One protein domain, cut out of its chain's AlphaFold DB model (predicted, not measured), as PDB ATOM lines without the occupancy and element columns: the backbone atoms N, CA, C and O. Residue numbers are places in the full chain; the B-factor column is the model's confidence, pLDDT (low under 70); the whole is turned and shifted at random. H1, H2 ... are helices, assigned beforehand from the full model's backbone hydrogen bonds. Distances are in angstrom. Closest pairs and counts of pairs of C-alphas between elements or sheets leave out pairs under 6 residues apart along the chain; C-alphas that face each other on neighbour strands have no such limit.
ATOM      1  N   ALA A 366     112.510 -17.290 -62.807       98.12
ATOM      2  CA  ALA A 366     111.199 -17.141 -62.179       98.12
ATOM      3  C   ALA A 366     110.053 -17.223 -63.196       98.12
ATOM      4  O   ALA A 366     109.037 -17.853 -62.916       98.12
ATOM      5  N   ARG A 367     110.216 -16.645 -64.393       97.25
ATOM      6  CA  ARG A 367     109.212 -16.717 -65.473       97.25
ATOM      7  C   ARG A 367     109.047 -18.118 -66.056       97.25
ATOM      8  O   ARG A 367     107.984 -18.428 -66.594       97.25
ATOM      9  N   LEU A 368     110.089 -18.947 -65.978       96.50
ATOM     10  CA  LEU A 368     110.031 -20.338 -66.426       96.50
ATOM     11  C   LEU A 368     109.223 -21.219 -65.458       96.50
ATOM     12  O   LEU A 368     108.594 -22.173 -65.906       96.50
ATOM     13  N   ILE A 369     109.212 -20.886 -64.163       96.88
ATOM     14  CA  ILE A 369     108.511 -21.638 -63.106       96.88
ATOM     15  C   ILE A 369     107.100 -21.108 -62.862       96.88
ATOM     16  O   ILE A 369     106.167 -21.891 -62.724       96.88
ATOM     17  N   ALA A 370     106.944 -19.789 -62.772       97.25
ATOM     18  CA  ALA A 370     105.700 -19.140 -62.383       97.25
ATOM     19  C   ALA A 370     104.934 -18.568 -63.582       97.25
ATOM     20  O   ALA A 370     105.497 -18.288 -64.649       97.25
ATOM     21  N   ASP A 371     103.633 -18.373 -63.388       95.75
ATOM     22  CA  ASP A 371     102.774 -17.697 -64.352       95.75
ATOM     23  C   ASP A 371     103.102 -16.195 -64.505       95.75
ATOM     24  O   ASP A 371     103.892 -15.594 -63.766       95.75
ATOM     25  N   ASP A 372     102.481 -15.566 -65.503       95.44
ATOM     26  CA  ASP A 372     102.765 -14.174 -65.862       95.44
ATOM     27  C   ASP A 372     102.307 -13.173 -64.786       95.44
ATOM     28  O   ASP A 372     102.855 -12.067 -64.694       95.44
ATOM     29  N   ALA A 373     101.344 -13.574 -63.949       97.06
ATOM     30  CA  ALA A 373     100.801 -12.764 -62.867       97.06
ATOM     31  C   ALA A 373     101.710 -12.756 -61.628       97.06
ATOM     32  O   ALA A 373     101.774 -11.745 -60.929       97.06
ATOM     33  N   SER A 374     102.432 -13.850 -61.360       97.75
ATOM     34  CA  SER A 374     103.094 -14.069 -60.069       97.75
ATOM     35  C   SER A 374     104.618 -14.249 -60.119       97.75
ATOM     36  O   SER A 374     105.267 -14.211 -59.072       97.75
ATOM     37  N   TRP A 375     105.248 -14.336 -61.300       97.88
ATOM     38  CA  TRP A 375     106.710 -14.513 -61.397       97.88
ATOM     39  C   TRP A 375     107.533 -13.423 -60.690       97.88
ATOM     40  O   TRP A 375     108.642 -13.689 -60.231       97.88
ATOM     41  N   ARG A 376     107.010 -12.194 -60.562       98.31
ATOM     42  CA  ARG A 376     107.695 -11.108 -59.834       98.31
ATOM     43  C   ARG A 376     107.777 -11.377 -58.335       98.31
ATOM     44  O   ARG A 376     108.783 -11.024 -57.722       98.31
ATOM     45  N   ASP A 377     106.750 -11.999 -57.755       98.50
ATOM     46  CA  ASP A 377     106.786 -12.440 -56.360       98.50
ATOM     47  C   ASP A 377     107.864 -13.516 -56.190       98.50
ATOM     48  O   ASP A 377     108.737 -13.360 -55.337       98.50
ATOM     49  N   LEU A 378     107.886 -14.528 -57.069       98.62
ATOM     50  CA  LEU A 378     108.909 -15.579 -57.043       98.62
ATOM     51  C   LEU A 378     110.326 -15.014 -57.203       98.62
ATOM     52  O   LEU A 378     111.239 -15.399 -56.482       98.62
ATOM     53  N   SER A 379     110.512 -14.053 -58.105       98.56
ATOM     54  CA  SER A 379     111.821 -13.447 -58.328       98.56
ATOM     55  C   SER A 379     112.325 -12.663 -57.107       98.56
ATOM     56  O   SER A 379     113.525 -12.623 -56.830       98.56
ATOM     57  N   GLN A 380     111.431 -12.045 -56.331       98.56
ATOM     58  CA  GLN A 380     111.808 -11.422 -55.059       98.56
ATOM     59  C   GLN A 380     112.141 -12.474 -53.998       98.56
ATOM     60  O   GLN A 380     113.122 -12.305 -53.280       98.56
ATOM     61  N   VAL A 381     111.403 -13.589 -53.952       98.50
ATOM     62  CA  VAL A 381     111.743 -14.732 -53.086       98.50
ATOM     63  C   VAL A 381     113.133 -15.280 -53.420       98.50
ATOM     64  O   VAL A 381     113.916 -15.539 -52.510       98.50
ATOM     65  N   PHE A 382     113.489 -15.393 -54.702       98.44
ATOM     66  CA  PHE A 382     114.836 -15.805 -55.101       98.44
ATOM     67  C   PHE A 382     115.920 -14.850 -54.620       98.44
ATOM     68  O   PHE A 382     116.930 -15.312 -54.107       98.44
ATOM     69  N   ARG A 383     115.714 -13.532 -54.740       98.12
ATOM     70  CA  ARG A 383     116.675 -12.540 -54.230       98.12
ATOM     71  C   ARG A 383     116.824 -12.612 -52.711       98.12
ATOM     72  O   ARG A 383     117.938 -12.506 -52.218       98.12
ATOM     73  N   PHE A 384     115.728 -12.844 -51.987       96.81
ATOM     74  CA  PHE A 384     115.773 -13.060 -50.542       96.81
ATOM     75  C   PHE A 384     116.605 -14.300 -50.181       96.81
ATOM     76  O   PHE A 384     117.496 -14.214 -49.345       96.81
ATOM     77  N   VAL A 385     116.365 -15.438 -50.844       95.00
ATOM     78  CA  VAL A 385     117.119 -16.682 -50.597       95.00
ATOM     79  C   VAL A 385     118.587 -16.567 -51.024       95.00
ATOM     80  O   VAL A 385     119.447 -17.119 -50.346       95.00
ATOM     81  N   GLU A 386     118.893 -15.819 -52.084       94.62
ATOM     82  CA  GLU A 386     120.270 -15.502 -52.499       94.62
ATOM     83  C   GLU A 386     121.025 -14.710 -51.420       94.62
ATOM     84  O   GLU A 386     122.188 -14.993 -51.144       94.62
ATOM     85  N   GLY A 387     120.339 -13.795 -50.725       91.94
ATOM     86  CA  GLY A 387     120.872 -13.109 -49.542       91.94
ATOM     87  C   GLY A 387     121.100 -14.022 -48.329       91.94
ATOM     88  O   GLY A 387     121.733 -13.612 -47.362       91.94
ATOM     89  N   LEU A 388     120.620 -15.268 -48.376       89.25
ATOM     90  CA  LEU A 388     120.892 -16.322 -47.393       89.25
ATOM     91  C   LEU A 388     121.915 -17.346 -47.920       89.25
ATOM     92  O   LEU A 388     121.926 -18.496 -47.462       89.25
ATOM     93  N   SER A 389     122.731 -16.951 -48.903       86.94
ATOM     94  CA  SER A 389     123.760 -17.783 -49.527       86.94
ATOM     95  C   SER A 389     124.694 -18.404 -48.483       86.94
ATOM     96  O   SER A 389     125.278 -17.717 -47.637       86.94
ATOM     97  N   ASN A 390     124.858 -19.727 -48.556       80.81
ATOM     98  CA  ASN A 390     125.789 -20.447 -47.689       80.81
ATOM     99  C   ASN A 390     127.244 -20.054 -47.988       80.81
ATOM    100  O   ASN A 390     128.050 -19.921 -47.067       80.81
ATOM    101  N   TRP A 391     127.548 -19.773 -49.259       83.75
ATOM    102  CA  TRP A 391     128.845 -19.252 -49.676       83.75
ATOM    103  C   TRP A 391     129.170 -17.930 -48.991       83.75
ATOM    104  O   TRP A 391     130.240 -17.785 -48.407       83.75
ATOM    105  N   GLU A 392     128.244 -16.967 -49.039       87.94
ATOM    106  CA  GLU A 392     128.457 -15.650 -48.435       87.94
ATOM    107  C   GLU A 392     128.746 -15.754 -46.934       87.94
ATOM    108  O   GLU A 392     129.673 -15.108 -46.441       87.94
ATOM    109  N   ARG A 393     128.011 -16.619 -46.218       86.50
ATOM    110  CA  ARG A 393     128.211 -16.858 -44.778       86.50
ATOM    111  C   ARG A 393     129.618 -17.354 -44.449       86.50
ATOM    112  O   ARG A 393     130.140 -17.019 -43.389       86.50
ATOM    113  N   LYS A 394     130.220 -18.143 -45.341       85.81
ATOM    114  CA  LYS A 394     131.546 -18.749 -45.159       85.81
ATOM    115  C   LYS A 394     132.690 -17.879 -45.675       85.81
ATOM    116  O   LYS A 394     133.834 -18.104 -45.289       85.81
ATOM    117  N   LEU A 395     132.404 -16.902 -46.533       87.75
ATOM    118  CA  LEU A 395     133.410 -15.997 -47.079       87.75
ATOM    119  C   LEU A 395     133.856 -14.946 -46.046       87.75
ATOM    120  O   LEU A 395     133.003 -14.395 -45.327       87.75
ATOM    121  N   PRO A 396     135.156 -14.592 -46.026       87.62
ATOM    122  CA  PRO A 396     135.638 -13.408 -45.319       87.62
ATOM    123  C   PRO A 396     134.904 -12.133 -45.777       87.62
ATOM    124  O   PRO A 396     134.546 -12.043 -46.960       87.62
ATOM    125  N   PRO A 397     134.661 -11.149 -44.886       88.75
ATOM    126  CA  PRO A 397     133.889  -9.943 -45.201       88.75
ATOM    127  C   PRO A 397     134.343  -9.196 -46.465       88.75
ATOM    128  O   PRO A 397     133.509  -8.782 -47.264       88.75
ATOM    129  N   GLU A 398     135.649  -9.084 -46.688       86.56
ATOM    130  CA  GLU A 398     136.280  -8.409 -47.827       86.56
ATOM    131  C   GLU A 398     136.015  -9.085 -49.184       86.56
ATOM    132  O   GLU A 398     136.154  -8.456 -50.235       86.56
ATOM    133  N   HIS A 399     135.601 -10.354 -49.175       87.94
ATOM    134  CA  HIS A 399     135.248 -11.111 -50.374       87.94
ATOM    135  C   HIS A 399     133.734 -11.159 -50.632       87.94
ATOM    136  O   HIS A 399     133.307 -11.688 -51.663       87.94
ATOM    137  N   ARG A 400     132.900 -10.612 -49.740       91.38
ATOM    138  CA  ARG A 400     131.442 -10.607 -49.919       91.38
ATOM    139  C   ARG A 400     131.031  -9.585 -50.975       91.38
ATOM    140  O   ARG A 400     131.596  -8.498 -51.077       91.38
ATOM    141  N   LEU A 401     130.059  -9.954 -51.803       93.06
ATOM    142  CA  LEU A 401     129.525  -9.063 -52.830       93.06
ATOM    143  C   LEU A 401     128.373  -8.243 -52.238       93.06
ATOM    144  O   LEU A 401     127.748  -8.656 -51.267       93.06
ATOM    145  N   ALA A 402     128.051  -7.094 -52.834       94.50
ATOM    146  CA  ALA A 402     126.860  -6.347 -52.433       94.50
ATOM    147  C   ALA A 402     125.598  -7.214 -52.632       94.50
ATOM    148  O   ALA A 402     125.540  -7.949 -53.628       94.50
ATOM    149  N   PRO A 403     124.614  -7.169 -51.717       94.38
ATOM    150  CA  PRO A 403     123.383  -7.938 -51.854       94.38
ATOM    151  C   PRO A 403     122.544  -7.434 -53.033       94.38
ATOM    152  O   PRO A 403     122.627  -6.270 -53.434       94.38
ATOM    153  N   LEU A 404     121.709  -8.315 -53.585       96.25
ATOM    154  CA  LEU A 404     120.740  -7.940 -54.615       96.25
ATOM    155  C   LEU A 404     119.632  -7.065 -54.019       96.25
ATOM    156  O   LEU A 404     119.204  -7.270 -52.884       96.25
ATOM    157  N   ALA A 405     119.102  -6.132 -54.812       96.44
ATOM    158  CA  ALA A 405     117.960  -5.323 -54.399       96.44
ATOM    159  C   ALA A 405     116.731  -6.215 -54.136       96.44
ATOM    160  O   ALA A 405     116.152  -6.782 -55.066       96.44
ATOM    161  N   CYS A 406     116.324  -6.321 -52.872       97.12
ATOM    162  CA  CYS A 406     115.226  -7.168 -52.422       97.12
ATOM    163  C   CYS A 406     114.260  -6.356 -51.559       97.12
ATOM    164  O   CYS A 406     114.681  -5.668 -50.634       97.12
ATOM    165  N   ARG A 407     112.959  -6.440 -51.854       96.62
ATOM    166  CA  ARG A 407     111.911  -5.778 -51.051       96.62
ATOM    167  C   ARG A 407     111.453  -6.597 -49.843       96.62
ATOM    168  O   ARG A 407     110.641  -6.114 -49.066       96.62
ATOM    169  N   LEU A 408     111.866  -7.861 -49.777       97.00
ATOM    170  CA  LEU A 408     111.526  -8.781 -48.698       97.00
ATOM    171  C   LEU A 408     112.663  -8.742 -47.685       97.00
ATOM    172  O   LEU A 408     113.818  -8.947 -48.061       97.00
ATOM    173  N   SER A 409     112.321  -8.509 -46.427       92.81
ATOM    174  CA  SER A 409     113.278  -8.360 -45.332       92.81
ATOM    175  C   SER A 409     113.246  -9.543 -44.371       92.81
ATOM    176  O   SER A 409     114.190  -9.744 -43.613       92.81
ATOM    177  N   THR A 410     112.175 -10.345 -44.385       93.69
ATOM    178  CA  THR A 410     112.011 -11.467 -43.450       93.69
ATOM    179  C   THR A 410     111.577 -12.760 -44.133       93.69
ATOM    180  O   THR A 410     110.876 -12.759 -45.148       93.69
ATOM    181  N   SER A 411     111.905 -13.895 -43.507       93.56
ATOM    182  CA  SER A 411     111.453 -15.219 -43.954       93.56
ATOM    183  C   SER A 411     109.922 -15.321 -43.985       93.56
ATOM    184  O   SER A 411     109.370 -15.979 -44.863       93.56
ATOM    185  N   LYS A 412     109.208 -14.621 -43.087       95.12
ATOM    186  CA  LYS A 412     107.733 -14.563 -43.079       95.12
ATOM    187  C   LYS A 412     107.182 -13.835 -44.310       95.12
ATOM    188  O   LYS A 412     106.256 -14.335 -44.946       95.12
ATOM    189  N   GLU A 413     107.764 -12.693 -44.675       97.06
ATOM    190  CA  GLU A 413     107.393 -11.955 -45.892       97.06
ATOM    191  C   GLU A 413     107.683 -12.767 -47.156       97.06
ATOM    192  O   GLU A 413     106.846 -12.820 -48.060       97.06
ATOM    193  N   ALA A 414     108.830 -13.450 -47.204       97.69
ATOM    194  CA  ALA A 414     109.185 -14.325 -48.313       97.69
ATOM    195  C   ALA A 414     108.232 -15.520 -48.447       97.69
ATOM    196  O   ALA A 414     107.783 -15.818 -49.552       97.69
ATOM    197  N   GLN A 415     107.836 -16.154 -47.339       97.81
ATOM    198  CA  GLN A 415     106.813 -17.206 -47.357       97.81
ATOM    199  C   GLN A 415     105.455 -16.672 -47.834       97.81
ATOM    200  O   GLN A 415     104.786 -17.321 -48.638       97.81
ATOM    201  N   ALA A 416     105.042 -15.485 -47.379       97.69
ATOM    202  CA  ALA A 416     103.798 -14.860 -47.824       97.69
ATOM    203  C   ALA A 416     103.824 -14.516 -49.323       97.69
ATOM    204  O   ALA A 416     102.809 -14.674 -50.002       97.69
ATOM    205  N   ALA A 417     104.973 -14.080 -49.850       98.25
ATOM    206  CA  ALA A 417     105.170 -13.869 -51.280       98.25
ATOM    207  C   ALA A 417     105.121 -15.182 -52.067       98.25
ATOM    208  O   ALA A 417     104.403 -15.261 -53.060       98.25
ATOM    209  N   LEU A 418     105.798 -16.229 -51.586       98.38
ATOM    210  CA  LEU A 418     105.805 -17.542 -52.227       98.38
ATOM    211  C   LEU A 418     104.399 -18.153 -52.329       98.38
ATOM    212  O   LEU A 418     104.062 -18.724 -53.356       98.38
ATOM    213  N   ARG A 419     103.534 -17.967 -51.321       97.94
ATOM    214  CA  ARG A 419     102.135 -18.449 -51.355       97.94
ATOM    215  C   ARG A 419     101.273 -17.814 -52.450       97.94
ATOM    216  O   ARG A 419     100.232 -18.369 -52.788       97.94
ATOM    217  N   ARG A 420     101.663 -16.650 -52.982       97.88
ATOM    218  CA  ARG A 420     100.971 -16.005 -54.111       97.88
ATOM    219  C   ARG A 420     101.461 -16.508 -55.466       97.88
ATOM    220  O   ARG A 420     100.823 -16.221 -56.477       97.88
ATOM    221  N   VAL A 421     102.579 -17.235 -55.489       98.31
ATOM    222  CA  VAL A 421     103.159 -17.784 -56.711       98.31
ATOM    223  C   VAL A 421     102.295 -18.928 -57.211       98.31
ATOM    224  O   VAL A 421     102.035 -19.893 -56.494       98.31
ATOM    225  N   ARG A 422     101.869 -18.820 -58.466       97.19
ATOM    226  CA  ARG A 422     101.176 -19.883 -59.183       97.19
ATOM    227  C   ARG A 422     102.161 -20.540 -60.146       97.19
ATOM    228  O   ARG A 422     102.725 -19.835 -60.991       97.19
ATOM    229  N   PRO A 423     102.399 -21.854 -60.020       96.69
ATOM    230  CA  PRO A 423     103.265 -22.563 -60.946       96.69
ATOM    231  C   PRO A 423     102.651 -22.558 -62.348       96.69
ATOM    232  O   PRO A 423     101.431 -22.532 -62.531       96.69
ATOM    233  N   ARG A 424     103.515 -22.542 -63.358       93.25
ATOM    234  CA  ARG A 424     103.110 -22.571 -64.759       93.25
ATOM    235  C   ARG A 424     102.653 -23.984 -65.124       93.25
ATOM    236  O   ARG A 424     103.456 -24.907 -65.112       93.25
ATOM    237  N   ALA A 425     101.390 -24.114 -65.531       83.88
ATOM    238  CA  ALA A 425     100.791 -25.402 -65.895       83.88
ATOM    239  C   ALA A 425     101.446 -26.074 -67.123       83.88
ATOM    240  O   ALA A 425     101.505 -27.295 -67.192       83.88
ATOM    241  N   ASP A 426     101.946 -25.282 -68.080       83.75
ATOM    242  CA  ASP A 426     102.686 -25.755 -69.263       83.75
ATOM    243  C   ASP A 426     104.134 -25.236 -69.222       83.75
ATOM    244  O   ASP A 426     104.486 -24.209 -69.818       83.75
ATOM    245  N   ALA A 427     104.975 -25.897 -68.425       78.19
ATOM    246  CA  ALA A 427     106.391 -25.570 -68.331       78.19
ATOM    247  C   ALA A 427     107.145 -26.085 -69.568       78.19
ATOM    248  O   ALA A 427     107.528 -27.248 -69.656       78.19
ATOM    249  N   ARG A 428     107.408 -25.188 -70.528       85.81
ATOM    250  CA  ARG A 428     108.165 -25.510 -71.756       85.81
ATOM    251  C   ARG A 428     109.658 -25.757 -71.530       85.81
ATOM    252  O   ARG A 428     110.340 -26.252 -72.424       85.81
ATOM    253  N   PHE A 429     110.184 -25.347 -70.380       93.56
ATOM    254  CA  PHE A 429     111.577 -25.572 -70.023       93.56
ATOM    255  C   PHE A 429     111.718 -26.946 -69.350       93.56
ATOM    256  O   PHE A 429     110.949 -27.234 -68.432       93.56
ATOM    257  N   PRO A 430     112.669 -27.797 -69.776       93.56
ATOM    258  CA  PRO A 430     112.774 -29.173 -69.298       93.56
ATOM    259  C   PRO A 430     113.428 -29.219 -67.915       93.56
ATOM    260  O   PRO A 430     114.608 -29.526 -67.788       93.56
ATOM    261  N   PHE A 431     112.689 -28.858 -66.873       91.62
ATOM    262  CA  PHE A 431     113.176 -28.932 -65.499       91.62
ATOM    263  C   PHE A 431     113.414 -30.383 -65.048       91.62
ATOM    264  O   PHE A 431     112.730 -31.292 -65.520       91.62
ATOM    265  N   PRO A 432     114.351 -30.616 -64.108       89.19
ATOM    266  CA  PRO A 432     114.586 -31.947 -63.555       89.19
ATOM    267  C   PRO A 432     113.485 -32.380 -62.562       89.19
ATOM    268  O   PRO A 432     113.394 -33.557 -62.231       89.19
ATOM    269  N   GLU A 433     112.639 -31.448 -62.110       90.31
ATOM    270  CA  GLU A 433     111.410 -31.694 -61.345       90.31
ATOM    271  C   GLU A 433     110.292 -30.739 -61.801       90.31
ATOM    272  O   GLU A 433     110.559 -29.725 -62.447       90.31
ATOM    273  N   ALA A 434     109.035 -31.048 -61.472       92.19
ATOM    274  CA  ALA A 434     107.907 -30.169 -61.787       92.19
ATOM    275  C   ALA A 434     108.012 -28.820 -61.032       92.19
ATOM    276  O   ALA A 434     108.472 -28.814 -59.883       92.19
ATOM    277  N   PRO A 435     107.557 -27.689 -61.616       94.69
ATOM    278  CA  PRO A 435     107.567 -26.376 -60.962       94.69
ATOM    279  C   PRO A 435     106.983 -26.381 -59.541       94.69
ATOM    280  O   PRO A 435     107.549 -25.764 -58.642       94.69
ATOM    281  N   GLU A 436     105.897 -27.119 -59.316       95.25
ATOM    282  CA  GLU A 436     105.239 -27.291 -58.017       95.25
ATOM    283  C   GLU A 436     106.207 -27.846 -56.965       95.25
ATOM    284  O   GLU A 436     106.330 -27.290 -55.875       95.25
ATOM    285  N   ARG A 437     106.945 -28.910 -57.313       93.69
ATOM    286  CA  ARG A 437     107.904 -29.570 -56.412       93.69
ATOM    287  C   ARG A 437     109.074 -28.662 -56.065       93.69
ATOM    288  O   ARG A 437     109.499 -28.609 -54.912       93.69
ATOM    289  N   PHE A 438     109.543 -27.886 -57.038       94.19
ATOM    290  CA  PHE A 438     110.566 -26.880 -56.788       94.19
ATOM    291  C   PHE A 438     110.068 -25.795 -55.809       94.19
ATOM    292  O   PHE A 438     110.794 -25.418 -54.886       94.19
ATOM    293  N   LEU A 439     108.824 -25.315 -55.957       96.38
ATOM    294  CA  LEU A 439     108.230 -24.329 -55.041       96.38
ATOM    295  C   LEU A 439     108.010 -24.897 -53.626       96.38
ATOM    296  O   LEU A 439     108.244 -24.182 -52.650       96.38
ATOM    297  N   GLU A 440     107.619 -26.169 -53.492       95.12
ATOM    298  CA  GLU A 440     107.523 -26.870 -52.200       95.12
ATOM    299  C   GLU A 440     108.880 -26.898 -51.477       95.12
ATOM    300  O   GLU A 440     108.979 -26.513 -50.308       95.12
ATOM    301  N   ARG A 441     109.951 -27.257 -52.195       93.00
ATOM    302  CA  ARG A 441     111.319 -27.277 -51.658       93.00
ATOM    303  C   ARG A 441     111.817 -25.885 -51.268       93.00
ATOM    304  O   ARG A 441     112.494 -25.707 -50.255       93.00
ATOM    305  N   LEU A 442     111.465 -24.871 -52.056       94.94
ATOM    306  CA  LEU A 442     111.762 -23.480 -51.724       94.94
ATOM    307  C   LEU A 442     111.023 -23.045 -50.448       94.94
ATOM    308  O   LEU A 442     111.601 -22.356 -49.607       94.94
ATOM    309  N   ALA A 443     109.775 -23.485 -50.255       95.06
ATOM    310  CA  ALA A 443     109.017 -23.223 -49.035       95.06
ATOM    311  C   ALA A 443     109.632 -23.910 -47.804       95.06
ATOM    312  O   ALA A 443     109.652 -23.317 -46.725       95.06
ATOM    313  N   GLU A 444     110.160 -25.130 -47.940       91.94
ATOM    314  CA  GLU A 444     110.945 -25.804 -46.894       91.94
ATOM    315  C   GLU A 444     112.157 -24.972 -46.477       91.94
ATOM    316  O   GLU A 444     112.280 -24.635 -45.298       91.94
ATOM    317  N   ARG A 445     112.974 -24.527 -47.439       90.38
ATOM    318  CA  ARG A 445     114.129 -23.659 -47.162       90.38
ATOM    319  C   ARG A 445     113.730 -22.390 -46.401       90.38
ATOM    320  O   ARG A 445     114.398 -22.016 -45.440       90.38
ATOM    321  N   LEU A 446     112.637 -21.734 -46.792       92.69
ATOM    322  CA  LEU A 446     112.163 -20.522 -46.114       92.69
ATOM    323  C   LEU A 446     111.614 -20.775 -44.702       92.69
ATOM    324  O   LEU A 446     111.652 -19.865 -43.873       92.69
ATOM    325  N   ARG A 447     111.074 -21.969 -44.423       90.56
ATOM    326  CA  ARG A 447     110.646 -22.360 -43.068       90.56
ATOM    327  C   ARG A 447     111.848 -22.574 -42.158       90.56
ATOM    328  O   ARG A 447     111.841 -22.096 -41.034       90.56
ATOM    329  N   GLU A 448     112.886 -23.232 -42.658       83.50
ATOM    330  CA  GLU A 448     114.123 -23.458 -41.905       83.50
ATOM    331  C   GLU A 448     114.902 -22.167 -41.638       83.50
ATOM    332  O   GLU A 448     115.575 -22.051 -40.619       83.50
ATOM    333  N   ALA A 449     114.800 -21.183 -42.535       80.25
ATOM    334  CA  ALA A 449     115.359 -19.847 -42.340       80.25
ATOM    335  C   ALA A 449     114.588 -19.004 -41.298       80.25
ATOM    336  O   ALA A 449     114.844 -17.807 -41.174       80.25
ATOM    337  N   ALA A 450     113.606 -19.574 -40.594       62.34
ATOM    338  CA  ALA A 450     112.865 -18.924 -39.518       62.34
ATOM    339  C   ALA A 450     113.054 -19.712 -38.206       62.34
ATOM    340  O   ALA A 450     112.300 -20.651 -37.947       62.34
TER     341      ALA A 450
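Overview. This is residues 366 to 450 of the 461 residues of an uncharacterized protein of Chthonomonadales bacterium (UniProt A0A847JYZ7). Three helices, H2, H4 and H5, stand roughly as a triangle, H4 against the other two and running opposite to them, while H2 and H5 come near each other more loosely; the short H1 sits at the end where H2 and H5 begin. From the far end of H2 the chain runs out to the short H3, and residues 393 to 399 stick out beyond the three-helix body before a long unnamed stretch returns to H4. The 85 printed residues hold five named helices, H1 to H5 in order, and no named strand; the class is all helix. The whole is compact, with a radius of gyration of the C-alphas of 13.7 A, yet elongated, spanning 43 by 26 by 22 A.

Arrangement. H5, residues 435 to 448, is the longest helix. It touches H4, residues 411 to 418, their closest C-alphas being those of Leu 446 and Ser 411, 5.8 A apart. The two form a helical hairpin, at a shallow tilt of 13 degrees and opposite ways. H4 also touches H2, residues 375 to 386, the closest C-alphas being those of Ala 414 and Val 381, 5.4 A apart; these helices run opposite ways at a shallow tilt of 30 degrees. H2 and H5 are close but not clearly touching, the closest C-alphas being those of Val 385 and Leu 446, 7.7 A apart; they run the same way at a steep tilt of 42 degrees. H1, residues 366 to 369, touches residues 375 to 379 of H2 alone, with the C-alphas of Ala 366 and Trp 375 closest at 5.3 A. H1 is close to H5 but not clearly touching, with the C-alphas of Ile 369 and Pro 435 closest at 5.3 A. H3, residues 390 to 394, touches no helix. Every O i to N i+4 pair is within hydrogen-bond range in H2, H3, H4 and H5; H1 is too short for such a pair.

Along the chain. H5 is 20.4 A from first to last C-alpha, ending at C-alpha 448 (114.123, -23.458, -41.905). H2 measures 16.2 A and H4 10.3 A, H4 beginning at C-alpha 411 (111.453, -15.219, -43.954). H3 is 6.5 A long, and H1, which begins at C-alpha 366 (111.199, -17.141, -62.179), is 5.3 A long.

Size, cuts and confidence. The C-alphas farthest apart are those of Glu 398 and Asp 426, at 43.5 A. The printed part has no cut. The links from H3 to H4 and from H4 to H5 are long, 16 residues each; those from H1 to H2 and from H2 to H3 are tight. The mean pLDDT of the printed part is 93.0, and one residue, Ala 450, is under 70.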